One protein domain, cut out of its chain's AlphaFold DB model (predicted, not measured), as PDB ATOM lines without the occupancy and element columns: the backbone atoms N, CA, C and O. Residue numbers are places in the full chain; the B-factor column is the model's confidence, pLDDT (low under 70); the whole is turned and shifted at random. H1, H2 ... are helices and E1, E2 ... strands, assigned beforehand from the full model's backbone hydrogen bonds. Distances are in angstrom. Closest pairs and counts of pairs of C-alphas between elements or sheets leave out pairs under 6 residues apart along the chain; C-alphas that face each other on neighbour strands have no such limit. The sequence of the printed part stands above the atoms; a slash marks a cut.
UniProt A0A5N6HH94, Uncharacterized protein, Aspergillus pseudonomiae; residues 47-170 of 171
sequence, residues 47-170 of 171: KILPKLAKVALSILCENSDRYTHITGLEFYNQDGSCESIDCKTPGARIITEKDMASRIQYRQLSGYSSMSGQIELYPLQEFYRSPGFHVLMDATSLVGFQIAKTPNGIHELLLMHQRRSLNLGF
ATOM      1  N   LYS A  47      90.044  58.926 125.973       76.19
ATOM      2  CA  LYS A  47      88.968  59.884 126.200       76.19
ATOM      3  C   LYS A  47      89.377  60.836 127.322       76.19
ATOM      4  O   LYS A  47      89.328  60.488 128.492       76.19
ATOM      5  N   ILE A  48      89.748  62.059 126.968       72.06
ATOM      6  CA  ILE A  48      90.093  63.088 127.955       72.06
ATOM      7  C   ILE A  48      88.821  63.835 128.363       72.06
ATOM      8  O   ILE A  48      88.127  64.393 127.509       72.06
ATOM      9  N   LEU A  49      88.499  63.849 129.660       77.25
ATOM     10  CA  LEU A  49      87.347  64.595 130.168       77.25
ATOM     11  C   LEU A  49      87.690  66.089 130.349       77.25
ATOM     12  O   LEU A  49      88.851  66.437 130.568       77.25
ATOM     13  N   PRO A  50      86.694  67.001 130.321       71.56
ATOM     14  CA  PRO A  50      86.921  68.452 130.398       71.56
ATOM     15  C   PRO A  50      87.598  68.956 131.686       71.56
ATOM     16  O   PRO A  50      87.993  70.117 131.748       71.56
ATOM     17  N   LYS A  51      87.706  68.113 132.719       83.31
ATOM     18  CA  LYS A  51      88.299  68.432 134.028       83.31
ATOM     19  C   LYS A  51      89.533  67.574 134.304       83.31
ATOM     20  O   LYS A  51      89.666  66.997 135.385       83.31
ATOM     21  N   LEU A  52      90.416  67.477 133.316       82.88
ATOM     22  CA  LEU A  52      91.701  66.812 133.474       82.88
ATOM     23  C   LEU A  52      92.529  67.547 134.539       82.88
ATOM     24  O   LEU A  52      92.761  68.751 134.439       82.88
ATOM     25  N   ALA A  53      92.946  66.823 135.575       87.12
ATOM     26  CA  ALA A  53      93.710  67.358 136.697       87.12
ATOM     27  C   ALA A  53      95.200  67.056 136.553       87.12
ATOM     28  O   ALA A  53      96.033  67.926 136.798       87.12
ATOM     29  N   LYS A  54      95.541  65.822 136.164       89.12
ATOM     30  CA  LYS A  54      96.930  65.389 136.029       89.12
ATOM     31  C   LYS A  54      97.129  64.518 134.803       89.12
ATOM     32  O   LYS A  54      96.245  63.759 134.417       89.12
ATOM     33  N   VAL A  55      98.322  64.601 134.237       86.31
ATOM     34  CA  VAL A  55      98.816  63.644 133.247       86.31
ATOM     35  C   VAL A  55     100.015  62.952 133.852       86.31
ATOM     36  O   VAL A  55     100.843  63.603 134.490       86.31
ATOM     37  N   ALA A  56     100.123  61.647 133.649       87.50
ATOM     38  CA  ALA A  56     101.319  60.922 133.995       87.50
ATOM     39  C   ALA A  56     101.923  60.187 132.806       87.50
ATOM     40  O   ALA A  56     101.215  59.720 131.918       87.50
ATOM     41  N   LEU A  57     103.249  60.111 132.797       85.25
ATOM     42  CA  LEU A  57     104.029  59.446 131.766       85.25
ATOM     43  C   LEU A  57     104.904  58.379 132.416       85.25
ATOM     44  O   LEU A  57     105.722  58.682 133.287       85.25
ATOM     45  N   SER A  58     104.735  57.138 131.979       85.88
ATOM     46  CA  SER A  58     105.532  56.000 132.423       85.88
ATOM     47  C   SER A  58     106.703  55.790 131.482       85.88
ATOM     48  O   SER A  58     106.526  55.672 130.268       85.88
ATOM     49  N   ILE A  59     107.900  55.761 132.057       82.69
ATOM     50  CA  ILE A  59     109.153  55.582 131.342       82.69
ATOM     51  C   ILE A  59     109.899  54.392 131.949       82.69
ATOM     52  O   ILE A  59     110.107  54.320 133.160       82.69
ATOM     53  N   LEU A  60     110.281  53.448 131.095       83.25
ATOM     54  CA  LEU A  60     111.164  52.328 131.400       83.25
ATOM     55  C   LEU A  60     112.603  52.718 131.056       83.25
ATOM     56  O   LEU A  60     112.850  53.246 129.971       83.25
ATOM     57  N   CYS A  61     113.530  52.426 131.967       80.56
ATOM     58  CA  CYS A  61     114.966  52.564 131.727       80.56
ATOM     59  C   CYS A  61     115.635  51.199 131.872       80.56
ATOM     60  O   CYS A  61     115.609  50.599 132.951       80.56
ATOM     61  N   GLU A  62     116.250  50.719 130.797       74.12
ATOM     62  CA  GLU A  62     116.976  49.451 130.796       74.12
ATOM     63  C   GLU A  62     118.464  49.678 131.083       74.12
ATOM     64  O   GLU A  62     119.119  50.530 130.481       74.12
ATOM     65  N   ASN A  63     119.005  48.915 132.039       66.44
ATOM     66  CA  ASN A  63     120.380  49.093 132.521       66.44
ATOM     67  C   ASN A  63     121.450  48.694 131.491       66.44
ATOM     68  O   ASN A  63     122.576  49.173 131.602       66.44
ATOM     69  N   SER A  64     121.140  47.806 130.542       60.22
ATOM     70  CA  SER A  64     122.143  47.225 129.637       60.22
ATOM     71  C   SER A  64     122.585  48.181 128.532       60.22
ATOM     72  O   SER A  64     123.752  48.164 128.164       60.22
ATOM     73  N   ASP A  65     121.689  49.049 128.052       54.56
ATOM     74  CA  ASP A  65     121.898  49.734 126.768       54.56
ATOM     75  C   ASP A  65     121.468  51.212 126.752       54.56
ATOM     76  O   ASP A  65     121.395  51.840 125.697       54.56
ATOM     77  N   ARG A  66     121.182  51.800 127.925       62.91
ATOM     78  CA  ARG A  66     120.659  53.179 128.065       62.91
ATOM     79  C   ARG A  66     119.377  53.440 127.264       62.91
ATOM     80  O   ARG A  66     119.032  54.594 127.009       62.91
ATOM     81  N   TYR A  67     118.644  52.389 126.901       66.69
ATOM     82  CA  TYR A  67     117.355  52.552 126.255       66.69
ATOM     83  C   TYR A  67     116.328  53.085 127.245       66.69
ATOM     84  O   TYR A  67     116.100  52.532 128.324       66.69
ATOM     85  N   THR A  68     115.705  54.185 126.837       73.06
ATOM     86  CA  THR A  68     114.602  54.810 127.557       73.06
ATOM     87  C   THR A  68     113.359  54.765 126.680       73.06
ATOM     88  O   THR A  68     113.337  55.326 125.577       73.06
ATOM     89  N   HIS A  69     112.313  54.098 127.167       76.31
ATOM     90  CA  HIS A  69     111.066  53.882 126.436       76.31
ATOM     91  C   HIS A  69     109.879  54.428 127.217       76.31
ATOM     92  O   HIS A  69     109.781  54.226 128.422       76.31
ATOM     93  N   ILE A  70     108.947  55.080 126.522       78.62
ATOM     94  CA  ILE A  70     107.625  55.350 127.094       78.62
ATOM     95  C   ILE A  70     106.823  54.062 127.014       78.62
ATOM     96  O   ILE A  70     106.683  53.492 125.934       78.62
ATOM     97  N   THR A  71     106.306  53.636 128.156       83.69
ATOM     98  CA  THR A  71     105.520  52.409 128.314       83.69
ATOM     99  C   THR A  71     104.052  52.681 128.574       83.69
ATOM    100  O   THR A  71     103.245  51.779 128.398       83.69
ATOM    101  N   GLY A  72     103.693  53.908 128.959       83.06
ATOM    102  CA  GLY A  72     102.301  54.257 129.185       83.06
ATOM    103  C   GLY A  72     102.063  55.727 129.487       83.06
ATOM    104  O   GLY A  72     102.977  56.485 129.828       83.06
ATOM    105  N   LEU A  73     100.800  56.113 129.363       85.56
ATOM    106  CA  LEU A  73     100.270  57.438 129.655       85.56
ATOM    107  C   LEU A  73      99.024  57.281 130.519       85.56
ATOM    108  O   LEU A  73      98.182  56.440 130.232       85.56
ATOM    109  N   GLU A  74      98.879  58.111 131.541       89.38
ATOM    110  CA  GLU A  74      97.703  58.115 132.412       89.38
ATOM    111  C   GLU A  74      97.112  59.526 132.485       89.38
ATOM    112  O   GLU A  74      97.836  60.520 132.570       89.38
ATOM    113  N   PHE A  75      95.789  59.621 132.457       86.81
ATOM    114  CA  PHE A  75      95.028  60.865 132.459       86.81
ATOM    115  C   PHE A  75      94.080  60.853 133.649       86.81
ATOM    116  O   PHE A  75      93.058  60.176 133.629       86.81
ATOM    117  N   TYR A  76      94.417  61.618 134.682       90.06
ATOM    118  CA  TYR A  76      93.646  61.692 135.916       90.06
ATOM    119  C   TYR A  76      92.744  62.918 135.896       90.06
ATOM    120  O   TYR A  76      93.218  64.054 135.787       90.06
ATOM    121  N   ASN A  77      91.447  62.708 136.055       88.50
ATOM    122  CA  ASN A  77      90.464  63.777 136.161       88.50
ATOM    123  C   ASN A  77      90.268  64.215 137.619       88.50
ATOM    124  O   ASN A  77      90.648  63.524 138.564       88.50
ATOM    125  N   GLN A  78      89.660  65.386 137.812       88.12
ATOM    126  CA  GLN A  78      89.380  65.939 139.146       88.12
ATOM    127  C   GLN A  78      88.438  65.073 139.993       88.12
ATOM    128  O   GLN A  78      88.480  65.157 141.216       88.12
ATOM    129  N   ASP A  79      87.592  64.259 139.359       88.25
ATOM    130  CA  ASP A  79      86.688  63.318 140.029       88.25
ATOM    131  C   ASP A  79      87.390  62.025 140.485       88.25
ATOM    132  O   ASP A  79      86.762  61.165 141.097       88.25
ATOM    133  N   GLY A  80      88.690  61.890 140.203       84.75
ATOM    134  CA  GLY A  80      89.492  60.713 140.523       84.75
ATOM    135  C   GLY A  80      89.451  59.617 139.459       84.75
ATOM    136  O   GLY A  80      90.185  58.638 139.595       84.75
ATOM    137  N   SER A  81      88.654  59.766 138.393       87.94
ATOM    138  CA  SER A  81      88.697  58.836 137.262       87.94
ATOM    139  C   SER A  81      90.048  58.916 136.546       87.94
ATOM    140  O   SER A  81      90.651  59.990 136.440       87.94
ATOM    141  N   CYS A  82      90.530  57.770 136.069       88.31
ATOM    142  CA  CYS A  82      91.788  57.658 135.347       88.31
ATOM    143  C   CYS A  82      91.571  56.886 134.049       88.31
ATOM    144  O   CYS A  82      90.994  55.802 134.063       88.31
ATOM    145  N   GLU A  83      92.059  57.446 132.950       85.38
ATOM    146  CA  GLU A  83      92.163  56.766 131.661       85.38
ATOM    147  C   GLU A  83      93.638  56.487 131.383       85.38
ATOM    148  O   GLU A  83      94.466  57.394 131.473       85.38
ATOM    149  N   SER A  84      93.978  55.246 131.046       85.56
ATOM    150  CA  SER A  84      95.358  54.826 130.807       85.56
ATOM    151  C   SER A  84      95.536  54.255 129.408       85.56
ATOM    152  O   SER A  84      94.734  53.444 128.950       85.56
ATOM    153  N   ILE A  85      96.619  54.658 128.760       81.62
ATOM    154  CA  ILE A  85      97.151  54.082 127.528       81.62
ATOM    155  C   ILE A  85      98.363  53.244 127.924       81.62
ATOM    156  O   ILE A  85      99.263  53.749 128.601       81.62
ATOM    157  N   ASP A  86      98.386  51.990 127.477       85.00
ATOM    158  CA  ASP A  86      99.404  50.993 127.817       85.00
ATOM    159  C   ASP A  86      99.649  50.864 129.343       85.00
ATOM    160  O   ASP A  86      98.708  50.948 130.137       85.00
ATOM    161  N   CYS A  87     100.875  50.552 129.780       78.00
ATOM    162  CA  CYS A  87     101.147  50.068 131.130       78.00
ATOM    163  C   CYS A  87     102.100  50.960 131.930       78.00
ATOM    164  O   CYS A  87     102.998  51.634 131.423       78.00
ATOM    165  N   LYS A  88     101.919  50.930 133.250       82.62
ATOM    166  CA  LYS A  88     102.851  51.539 134.192       82.62
ATOM    167  C   LYS A  88     104.055  50.630 134.383       82.62
ATOM    168  O   LYS A  88     103.894  49.441 134.645       82.62
ATOM    169  N   THR A  89     105.253  51.201 134.320       80.50
ATOM    170  CA  THR A  89     106.488  50.466 134.603       80.50
ATOM    171  C   THR A  89     106.532  50.057 136.085       80.50
ATOM    172  O   THR A  89     106.555  50.938 136.955       80.50
ATOM    173  N   PRO A  90     106.550  48.752 136.418       81.06
ATOM    174  CA  PRO A  90     106.602  48.299 137.805       81.06
ATOM    175  C   PRO A  90     107.881  48.763 138.508       81.06
ATOM    176  O   PRO A  90     108.969  48.716 137.942       81.06
ATOM    177  N   GLY A  91     107.748  49.228 139.752       82.50
ATOM    178  CA  GLY A  91     108.877  49.726 140.548       82.50
ATOM    179  C   GLY A  91     109.447  51.075 140.091       82.50
ATOM    180  O   GLY A  91     110.435  51.533 140.667       82.50
ATOM    181  N   ALA A  92     108.854  51.721 139.079       85.12
ATOM    182  CA  ALA A  92     109.298  53.027 138.609       85.12
ATOM    183  C   ALA A  92     109.151  54.100 139.695       85.12
ATOM    184  O   ALA A  92     108.142  54.176 140.401       85.12
ATOM    185  N   ARG A  93     110.159  54.969 139.802       86.88
ATOM    186  CA  ARG A  93     110.157  56.076 140.766       86.88
ATOM    187  C   ARG A  93     109.185  57.161 140.327       86.88
ATOM    188  O   ARG A  93     109.240  57.607 139.186       86.88
ATOM    189  N   ILE A  94     108.331  57.633 141.230       87.94
ATOM    190  CA  ILE A  94     107.438  58.756 140.928       87.94
ATOM    191  C   ILE A  94     108.240  60.058 140.973       87.94
ATOM    192  O   ILE A  94     108.981  60.302 141.923       87.94
ATOM    193  N   ILE A  95     108.088  60.885 139.943       82.75
ATOM    194  CA  ILE A  95     108.726  62.196 139.834       82.75
ATOM    195  C   ILE A  95     107.634  63.234 139.613       82.75
ATOM    196  O   ILE A  95     106.879  63.142 138.648       82.75
ATOM    197  N   THR A  96     107.560  64.236 140.484       84.62
ATOM    198  CA  THR A  96     106.616  65.349 140.329       84.62
ATOM    199  C   THR A  96     107.244  66.514 139.571       84.62
ATOM    200  O   THR A  96     108.465  66.663 139.538       84.62
ATOM    201  N   GLU A  97     106.427  67.421 139.034       75.56
ATOM    202  CA  GLU A  97     106.922  68.682 138.458       75.56
ATOM    203  C   GLU A  97     107.813  69.492 139.406       75.56
ATOM    204  O   GLU A  97     108.741  70.167 138.963       75.56
ATOM    205  N   LYS A  98     107.549  69.444 140.715       79.50
ATOM    206  CA  LYS A  98     108.381  70.134 141.705       79.50
ATOM    207  C   LYS A  98     109.778  69.522 141.752       79.50
ATOM    208  O   LYS A  98     110.764  70.259 141.734       79.50
ATOM    209  N   ASP A  99     109.845  68.192 141.750       78.38
ATOM    210  CA  ASP A  99     111.104  67.450 141.688       78.38
ATOM    211  C   ASP A  99     111.830  67.695 140.367       78.38
ATOM    212  O   ASP A  99     113.047  67.595 140.318       78.38
ATOM    213  N   MET A 100     111.105  68.013 139.292       73.00
ATOM    214  CA  MET A 100     111.679  68.371 137.994       73.00
ATOM    215  C   MET A 100     112.226  69.793 137.967       73.00
ATOM    216  O   MET A 100     113.329  70.025 137.482       73.00
ATOM    217  N   ALA A 101     111.477  70.754 138.500       71.88
ATOM    218  CA  ALA A 101     111.875  72.155 138.507       71.88
ATOM    219  C   ALA A 101     113.126  72.391 139.367       71.88
ATOM    220  O   ALA A 101     114.004  73.158 138.968       71.88
ATOM    221  N   SER A 102     113.257  71.697 140.504       69.56
ATOM    222  CA  SER A 102     114.462  71.769 141.344       69.56
ATOM    223  C   SER A 102     115.715  71.225 140.644       69.56
ATOM    224  O   SER A 102     116.829  71.613 140.987       69.56
ATOM    225  N   ARG A 103     115.562  70.390 139.605       64.75
ATOM    226  CA  ARG A 103     116.684  69.810 138.844       64.75
ATOM    227  C   ARG A 103     117.305  70.754 137.826       64.75
ATOM    228  O   ARG A 103     118.451  70.535 137.439       64.75
ATOM    229  N   ILE A 104     116.610  71.820 137.425       58.28
ATOM    230  CA  ILE A 104     117.185  72.841 136.531       58.28
ATOM    231  C   ILE A 104     118.453  73.444 137.155       58.28
ATOM    232  O   ILE A 104     119.422  73.696 136.442       58.28
ATOM    233  N   GLN A 105     118.486  73.584 138.486       51.12
ATOM    234  CA  GLN A 105     119.662  74.065 139.218       51.12
ATOM    235  C   GLN A 105     120.864  73.117 139.070       51.12
ATOM    236  O   GLN A 105     121.982  73.573 138.854       51.12
ATOM    237  N   TYR A 106     120.635  71.800 139.078       50.53
ATOM    238  CA  TYR A 106     121.694  70.803 138.893       50.53
ATOM    239  C   TYR A 106     122.206  70.739 137.448       50.53
ATOM    240  O   TYR A 106     123.398  70.530 137.245       50.53
ATOM    241  N   ARG A 107     121.350  70.981 136.442       51.62
ATOM    242  CA  ARG A 107     121.778  71.038 135.028       51.62
ATOM    243  C   ARG A 107     122.666  72.254 134.739       51.62
ATOM    244  O   ARG A 107     123.559  72.172 133.901       51.62
ATOM    245  N   GLN A 108     122.427  73.375 135.426       47.81
ATOM    246  CA  GLN A 108     123.292  74.557 135.333       47.81
ATOM    247  C   GLN A 108     124.643  74.351 136.032       47.81
ATOM    248  O   GLN A 108     125.639  74.903 135.577       47.81
ATOM    249  N   LEU A 109     124.696  73.517 137.075       44.84
ATOM    250  CA  LEU A 109     125.941  73.123 137.745       44.84
ATOM    251  C   LEU A 109     126.716  72.028 136.992       44.84
ATOM    252  O   LEU A 109     127.934  71.971 137.100       44.84
ATOM    253  N   SER A 110     126.051  71.192 136.187       45.47
ATOM    254  CA  SER A 110     126.707  70.170 135.354       45.47
ATOM    255  C   SER A 110     127.323  70.725 134.058       45.47
ATOM    256  O   SER A 110     127.691  69.961 133.165       45.47
ATOM    257  N   GLY A 111     127.411  72.049 133.918       42.09
ATOM    258  CA  GLY A 111     128.135  72.718 132.842       42.09
ATOM    259  C   GLY A 111     129.525  73.133 133.314       42.09
ATOM    260  O   GLY A 111     129.644  74.102 134.048       42.09
ATOM    261  N   TYR A 112     130.561  72.429 132.849       41.91
ATOM    262  CA  TYR A 112     131.978  72.778 133.022       41.91
ATOM    263  C   TYR A 112     132.437  72.975 134.481       41.91
ATOM    264  O   TYR A 112     132.515  74.091 134.989       41.91
ATOM    265  N   SER A 113     132.911  71.898 135.117       41.00
ATOM    266  CA  SER A 113     133.908  72.068 136.178       41.00
ATOM    267  C   SER A 113     135.233  72.439 135.502       41.00
ATOM    268  O   SER A 113     135.968  71.590 134.999       41.00
ATOM    269  N   SER A 114     135.518  73.739 135.410       42.59
ATOM    270  CA  SER A 114     136.678  74.307 134.706       42.59
ATOM    271  C   SER A 114     138.044  73.919 135.298       42.59
ATOM    272  O   SER A 114     139.065  74.369 134.790       42.59
ATOM    273  N   MET A 115     138.088  73.086 136.347       44.00
ATOM    274  CA  MET A 115     139.333  72.641 136.982       44.00
ATOM    275  C   MET A 115     139.756  71.199 136.662       44.00
ATOM    276  O   MET A 115     140.910  70.873 136.922       44.00
ATOM    277  N   SER A 116     138.904  70.341 136.082       50.16
ATOM    278  CA  SER A 116     139.276  68.933 135.812       50.16
ATOM    279  C   SER A 116     139.284  68.534 134.334       50.16
ATOM    280  O   SER A 116     139.779  67.461 134.001       50.16
ATOM    281  N   GLY A 117     138.732  69.356 133.432       45.72
ATOM    282  CA  GLY A 117     138.612  69.008 132.008       45.72
ATOM    283  C   GLY A 117     137.719  67.787 131.728       45.72
ATOM    284  O   GLY A 117     137.609  67.364 130.578       45.72
ATOM    285  N   GLN A 118     137.066  67.226 132.750       42.44
ATOM    286  CA  GLN A 118     136.136  66.111 132.628       42.44
ATOM    287  C   GLN A 118     134.697  66.619 132.705       42.44
ATOM    288  O   GLN A 118     134.329  67.395 133.587       42.44
ATOM    289  N   ILE A 119     133.865  66.160 131.771       48.56
ATOM    290  CA  ILE A 119     132.418  66.350 131.838       48.56
ATOM    291  C   ILE A 119     131.905  65.447 132.965       48.56
ATOM    292  O   ILE A 119     131.819  64.231 132.796       48.56
ATOM    293  N   GLU A 120     131.557  66.023 134.115       46.31
ATOM    294  CA  GLU A 120     130.861  65.291 135.174       46.31
ATOM    295  C   GLU A 120     129.410  65.013 134.745       46.31
ATOM    296  O   GLU A 120     128.476  65.741 135.066       46.31
ATOM    297  N   LEU A 121     129.216  63.923 133.999       49.00
ATOM    298  CA  LEU A 121     127.897  63.393 133.610       49.00
ATOM    299  C   LEU A 121     127.124  62.770 134.793       49.00
ATOM    300  O   LEU A 121     125.977  62.343 134.640       49.00
ATOM    301  N   TYR A 122     127.752  62.690 135.968       45.50
ATOM    302  CA  TYR A 122     127.319  61.862 137.090       45.50
ATOM    303  C   TYR A 122     126.024  62.280 137.808       45.50
ATOM    304  O   TYR A 122     125.272  61.370 138.164       45.50
ATOM    305  N   PRO A 123     125.664  63.567 138.003       50.47
ATOM    306  CA  PRO A 123     124.497  63.867 138.830       50.47
ATOM    307  C   PRO A 123     123.177  63.469 138.162       50.47
ATOM    308  O   PRO A 123     122.240  63.115 138.862       50.47
ATOM    309  N   LEU A 124     123.076  63.459 136.827       53.31
ATOM    310  CA  LEU A 124     121.825  63.117 136.128       53.31
ATOM    311  C   LEU A 124     121.609  61.603 135.978       53.31
ATOM    312  O   LEU A 124     120.468  61.143 135.951       53.31
ATOM    313  N   GLN A 125     122.689  60.820 135.929       55.62
ATOM    314  CA  GLN A 125     122.639  59.381 135.656       55.62
ATOM    315  C   GLN A 125     122.037  58.565 136.813       55.62
ATOM    316  O   GLN A 125     121.479  57.492 136.593       55.62
ATOM    317  N   GLU A 126     122.109  59.062 138.051       57.28
ATOM    318  CA  GLU A 126     121.517  58.382 139.213       57.28
ATOM    319  C   GLU A 126     119.987  58.474 139.260       57.28
ATOM    320  O   GLU A 126     119.323  57.605 139.835       57.28
ATOM    321  N   PHE A 127     119.417  59.517 138.652       58.62
ATOM    322  CA  PHE A 127     117.974  59.756 138.666       58.62
ATOM    323  C   PHE A 127     117.219  58.891 137.662       58.62
ATOM    324  O   PHE A 127     116.051  58.579 137.891       58.62
ATOM    325  N   TYR A 128     117.884  58.505 136.575       69.81
ATOM    326  CA  TYR A 128     117.293  57.794 135.445       69.81
ATOM    327  C   TYR A 128     117.852  56.371 135.362       69.81
ATOM    328  O   TYR A 128     118.433  55.959 134.363       69.81
ATOM    329  N   ARG A 129     117.713  55.633 136.470       73.25
ATOM    330  CA  ARG A 129     118.094  54.219 136.575       73.25
ATOM    331  C   ARG A 129     116.879  53.312 136.444       73.25
ATOM    332  O   ARG A 129     115.748  53.722 136.706       73.25
ATOM    333  N   SER A 130     117.147  52.058 136.102       76.75
ATOM    334  CA  SER A 130     116.154  50.991 136.151       76.75
ATOM    335  C   SER A 130     115.467  50.917 137.528       76.75
ATOM    336  O   SER A 130     116.111  51.165 138.555       76.75
ATOM    337  N   PRO A 131     114.163  50.596 137.569       81.06
ATOM    338  CA  PRO A 131     113.319  50.221 136.426       81.06
ATOM    339  C   PRO A 131     112.829  51.414 135.594       81.06
ATOM    340  O   PRO A 131     112.287  51.225 134.517       81.06
ATOM    341  N   GLY A 132     113.062  52.649 136.030       85.38
ATOM    342  CA  GLY A 132     112.652  53.858 135.325       85.38
ATOM    343  C   GLY A 132     111.840  54.771 136.228       85.38
ATOM    344  O   GLY A 132     111.976  54.748 137.457       85.38
ATOM    345  N   PHE A 133     111.000  55.605 135.628       84.75
ATOM    346  CA  PHE A 133     110.307  56.658 136.353       84.75
ATOM    347  C   PHE A 133     108.922  56.958 135.792       84.75
ATOM    348  O   PHE A 133     108.609  56.734 134.628       84.75
ATOM    349  N   HIS A 134     108.080  57.466 136.679       87.94
ATOM    350  CA  HIS A 134     106.700  57.807 136.425       87.94
ATOM    351  C   HIS A 134     106.508  59.291 136.719       87.94
ATOM    352  O   HIS A 134     106.493  59.728 137.871       87.94
ATOM    353  N   VAL A 135     106.439  60.076 135.655       84.50
ATOM    354  CA  VAL A 135     106.354  61.531 135.709       84.50
ATOM    355  C   VAL A 135     104.909  61.926 135.949       84.50
ATOM    356  O   VAL A 135     104.079  61.612 135.110       84.50
ATOM    357  N   LEU A 136     104.613  62.633 137.038       87.94
ATOM    358  CA  LEU A 136     103.282  63.150 137.344       87.94
ATOM    359  C   LEU A 136     103.246  64.672 137.177       87.94
ATOM    360  O   LEU A 136     103.999  65.397 137.832       87.94
ATOM    361  N   MET A 137     102.337  65.135 136.324       82.19
ATOM    362  CA  MET A 137     102.237  66.524 135.878       82.19
ATOM    363  C   MET A 137     100.849  67.086 136.125       82.19
ATOM    364  O   MET A 137      99.853  66.371 136.026       82.19
ATOM    365  N   ASP A 138     100.791  68.379 136.411       84.69
ATOM    366  CA  ASP A 138      99.563  69.149 136.485       84.69
ATOM    367  C   ASP A 138      99.067  69.458 135.065       84.69
ATOM    368  O   ASP A 138      99.761  70.060 134.241       84.69
ATOM    369  N   ALA A 139      97.839  69.040 134.771       82.50
ATOM    370  CA  ALA A 139      97.246  69.209 133.453       82.50
ATOM    371  C   ALA A 139      96.609  70.591 133.241       82.50
ATOM    372  O   ALA A 139      96.382  70.986 132.100       82.50
ATOM    373  N   THR A 140      96.332  71.350 134.308       75.69
ATOM    374  CA  THR A 140      95.563  72.607 134.250       75.69
ATOM    375  C   THR A 140      96.256  73.708 133.451       75.69
ATOM    376  O   THR A 140      95.602  74.625 132.957       75.69
ATOM    377  N   SER A 141      97.578  73.614 133.288       67.00
ATOM    378  CA  SER A 141      98.386  74.561 132.510       67.00
ATOM    379  C   SER A 141      99.231  73.904 131.415       67.00
ATOM    380  O   SER A 141      99.996  74.607 130.744       67.00
ATOM    381  N   LEU A 142      99.093  72.587 131.232       70.25
ATOM    382  CA  LEU A 142      99.841  71.812 130.251       70.25
ATOM    383  C   LEU A 142      99.310  72.114 128.846       70.25
ATOM    384  O   LEU A 142      98.146  71.887 128.528       70.25
ATOM    385  N   VAL A 143     100.185  72.633 127.992       70.44
ATOM    386  CA  VAL A 143      99.915  72.879 126.567       70.44
ATOM    387  C   VAL A 143     100.303  71.656 125.738       70.44
ATOM    388  O   VAL A 143      99.734  71.403 124.680       70.44
ATOM    389  N   GLY A 144     101.262  70.876 126.231       71.50
ATOM    390  CA  GLY A 144     101.668  69.611 125.647       71.50
ATOM    391  C   GLY A 144     103.051  69.208 126.127       71.50
ATOM    392  O   GLY A 144     103.613  69.800 127.046       71.50
ATOM    393  N   PHE A 145     103.622  68.216 125.464       71.00
ATOM    394  CA  PHE A 145     105.000  67.812 125.669       71.00
ATOM    395  C   PHE A 145     105.646  67.491 124.324       71.00
ATOM    396  O   PHE A 145     104.976  67.131 123.355       71.00
ATOM    397  N   GLN A 146     106.958  67.638 124.267       71.69
ATOM    398  CA  GLN A 146     107.793  67.261 123.145       71.69
ATOM    399  C   GLN A 146     108.784  66.213 123.631       71.69
ATOM    400  O   GLN A 146     109.338  66.318 124.719       71.69
ATOM    401  N   ILE A 147     109.000  65.195 122.811       70.69
ATOM    402  CA  ILE A 147     109.951  64.126 123.093       70.69
ATOM    403  C   ILE A 147     111.027  64.179 122.018       70.69
ATOM    404  O   ILE A 147     110.699  64.142 120.829       70.69
ATOM    405  N   ALA A 148     112.292  64.233 122.427       68.06
ATOM    406  CA  ALA A 148     113.415  64.031 121.528       68.06
ATOM    407  C   ALA A 148     113.900  62.582 121.637       68.06
ATOM    408  O   ALA A 148     114.124  62.045 122.727       68.06
ATOM    409  N   LYS A 149     114.041  61.937 120.481       66.81
ATOM    410  CA  LYS A 149     114.480  60.545 120.358       66.81
ATOM    411  C   LYS A 149     115.836  60.489 119.665       66.81
ATOM    412  O   LYS A 149     116.064  61.224 118.708       66.81
ATOM    413  N   THR A 150     116.712  59.617 120.143       67.75
ATOM    414  CA  THR A 150     117.900  59.123 119.436       67.75
ATOM    415  C   THR A 150     117.650  57.668 119.008       67.75
ATOM    416  O   THR A 150     116.636  57.081 119.401       67.75
ATOM    417  N   PRO A 151     118.552  57.041 118.225       66.75
ATOM    418  CA  PRO A 151     118.501  55.594 117.997       66.75
ATOM    419  C   PRO A 151     118.478  54.779 119.298       66.75
ATOM    420  O   PRO A 151     117.889  53.705 119.325       66.75
ATOM    421  N   ASN A 152     119.024  55.339 120.384       65.12
ATOM    422  CA  ASN A 152     119.108  54.717 121.704       65.12
ATOM    423  C   ASN A 152     117.888  55.025 122.597       65.12
ATOM    424  O   ASN A 152     117.933  54.849 123.808       65.12
ATOM    425  N   GLY A 153     116.779  55.497 122.021       68.38
ATOM    426  CA  GLY A 153     115.538  55.765 122.746       68.38
ATOM    427  C   GLY A 153     115.310  57.244 123.047       68.38
ATOM    428  O   GLY A 153     115.708  58.133 122.296       68.38
ATOM    429  N   ILE A 154     114.559  57.525 124.106       70.06
ATOM    430  CA  ILE A 154     114.167  58.889 124.470       70.06
ATOM    431  C   ILE A 154     115.278  59.535 125.289       70.06
ATOM    432  O   ILE A 154     115.583  59.072 126.380       70.06
ATOM    433  N   HIS A 155     115.839  60.632 124.785       71.69
ATOM    434  CA  HIS A 155     116.901  61.373 125.477       71.69
ATOM    435  C   HIS A 155     116.442  62.755 125.959       71.69
ATOM    436  O   HIS A 155     117.152  63.429 126.695       71.69
ATOM    437  N   GLU A 156     115.243  63.201 125.578       70.31
ATOM    438  CA  GLU A 156     114.679  64.433 126.120       70.31
ATOM    439  C   GLU A 156     113.155  64.377 126.198       70.31
ATOM    440  O   GLU A 156     112.488  63.901 125.275       70.31
ATOM    441  N   LEU A 157     112.603  64.911 127.286       72.44
ATOM    442  CA  LEU A 157     111.186  65.209 127.448       72.44
ATOM    443  C   LEU A 157     111.036  66.673 127.858       72.44
ATOM    444  O   LEU A 157     111.387  67.077 128.963       72.44
ATOM    445  N   LEU A 158     110.491  67.476 126.959       70.81
ATOM    446  CA  LEU A 158     110.166  68.871 127.198       70.81
ATOM    447  C   LEU A 158     108.677  68.992 127.505       70.81
ATOM    448  O   LEU A 158     107.839  68.718 126.652       70.81
ATOM    449  N   LEU A 159     108.340  69.443 128.703       69.31
ATOM    450  CA  LEU A 159     106.972  69.773 129.083       69.31
ATOM    451  C   LEU A 159     106.712  71.235 128.758       69.31
ATOM    452  O   LEU A 159     107.490  72.105 129.144       69.31
ATOM    453  N   MET A 160     105.621  71.515 128.058       69.81
ATOM    454  CA  MET A 160     105.242  72.863 127.653       69.81
ATOM    455  C   MET A 160     104.030  73.296 128.465       69.81
ATOM    456  O   MET A 160     102.943  72.742 128.308       69.81
ATOM    457  N   HIS A 161     104.200  74.315 129.301       69.56
ATOM    458  CA  HIS A 161     103.100  75.002 129.969       69.56
ATOM    459  C   HIS A 161     102.898  76.387 129.362       69.56
ATOM    460  O   HIS A 161     103.824  76.978 128.807       69.56
ATOM    461  N   GLN A 162     101.708  76.959 129.560       66.00
ATOM    462  CA  GLN A 162     101.368  78.305 129.071       66.00
ATOM    463  C   GLN A 162     102.371  79.393 129.498       66.00
ATOM    464  O   GLN A 162     102.484  80.416 128.832       66.00
ATOM    465  N   ARG A 163     103.080  79.192 130.618       66.56
ATOM    466  CA  ARG A 163     103.999  80.181 131.207       66.56
ATOM    467  C   ARG A 163     105.472  79.772 131.202       66.56
ATOM    468  O   ARG A 163     106.322  80.623 131.437       66.56
ATOM    469  N   ARG A 164     105.788  78.489 131.008       68.50
ATOM    470  CA  ARG A 164     107.160  77.962 131.104       68.50
ATOM    471  C   ARG A 164     107.283  76.613 130.414       68.50
ATOM    472  O   ARG A 164     106.322  75.853 130.393       68.50
ATOM    473  N   SER A 165     108.478  76.293 129.932       65.19
ATOM    474  CA  SER A 165     108.801  74.930 129.503       65.19
ATOM    475  C   SER A 165     109.780  74.288 130.485       65.19
ATOM    476  O   SER A 165     110.713  74.948 130.938       65.19
ATOM    477  N   LEU A 166     109.554  73.025 130.838       65.88
ATOM    478  CA  LEU A 166     110.405  72.235 131.730       65.88
ATOM    479  C   LEU A 166     111.096  71.154 130.902       65.88
ATOM    480  O   LEU A 166     110.438  70.282 130.348       65.88
ATOM    481  N   ASN A 167     112.419  71.235 130.791       66.75
ATOM    482  CA  ASN A 167     113.212  70.311 129.993       66.75
ATOM    483  C   ASN A 167     113.822  69.217 130.876       66.75
ATOM    484  O   ASN A 167     114.567  69.511 131.814       66.75
ATOM    485  N   LEU A 168     113.527  67.970 130.532       64.75
ATOM    486  CA  LEU A 168     114.075  66.775 131.143       64.75
ATOM    487  C   LEU A 168     115.028  66.139 130.135       64.75
ATOM    488  O   LEU A 168     114.605  65.388 129.263       64.75
ATOM    489  N   GLY A 169     116.311  66.473 130.240       58.59
ATOM    490  CA  GLY A 169     117.354  65.731 129.543       58.59
ATOM    491  C   GLY A 169     117.570  64.380 130.224       58.59
ATOM    492  O   GLY A 169     117.714  64.325 131.449       58.59
ATOM    493  N   PHE A 170     117.607  63.321 129.428       60.53
ATOM    494  CA  PHE A 170     118.034  61.977 129.802       60.53
ATOM    495  C   PHE A 170     119.378  61.729 129.089       60.53
ATOM    496  O   PHE A 170     119.495  62.009 127.897       60.53
TER     497      PHE A 170
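What this domain is: This is residues 47 to 170 of the 171 residues of an uncharacterized protein of Aspergillus pseudonomiae (UniProt A0A5N6HH94). Two sheets are stacked as a sandwich, partly face to face with their strands nearly aligned: a twisted one of five strands, E3 E2 E1 E5 E4, and a smaller one of three, E6 E7 E8. Between E4 and E5 the chain makes a long excursion through three short helices, and its residues 113 to 118 stick out as a loop at one end of the longest axis. The printed part has 124 residues, with named elements in the order E1 E2 E3 E4 H1 H2 H3 E5 E6 E7 E8; the larger sheet is mixed, the smaller antiparallel, and the class is mixed, helices and strands. The whole is compact, with a radius of gyration of the C-alphas of 15.6 A, yet elongated, spanning 53 by 34 by 23 A.

Where its parts are: E1, residues 52 to 61, begins at C-alpha 52 (91.701, 66.812, 133.474) and is 27.3 A long. E2, residues 68 to 77, is 27.1 A long; E3 is residues 82 to 86 and E4 residues 93 to 96. H1 is residues 97 to 101, H2 residues 103 to 109 and H3 residues 122 to 125. E5, residues 132 to 138, is 20.2 A long. E6, residues 142 to 150, is 24.6 A long, and E7, residues 153 to 161, 24.0 A. E8, residues 165 to 169, ends at C-alpha 169 (117.354, 65.731, 129.543).

How they stand to each other: E1, E2 and E3 form a meander, each strand the antiparallel neighbour of the one before, with N 56 and O 74 at 2.8 A and N 75 and O 83 at 2.8 A. E1 is also antiparallel to E5, with N 57 and O 135 at 2.9 A. E5 and E4 are parallel, with N 95 and O 134 at 2.9 A; with H1, H2 and H3 between them they make a strand-helix-strand unit. H1 only grazes both sheets; its closest C-alphas to E5 are those of Glu 97 and Met 137, 5.8 A. H2 and H3 are close but not clearly touching, with C-alphas 106 and 123 at 7.5 A. E6, E7 and E8 form a second meander, with N 146 and O 158 at 2.8 A and N 159 and O 166 at 2.8 A. The closest C-alphas of E2 and E7 are those of Thr 68 and Gly 153, 5.0 A. Every O i to N i+4 pair is within hydrogen-bond range in H1 and H2; H3 is too short for such a pair.

The domain as a whole: The two C-alphas farthest apart, those of Asp 79 and Met 115, are 53.6 A apart. The printed part has no cut, and the link H2 to H3, 12 residues, is long. Mean pLDDT of the printed part is 71.2; 51 residues are under 70, among them residues 102 to 128 and 159 to 170.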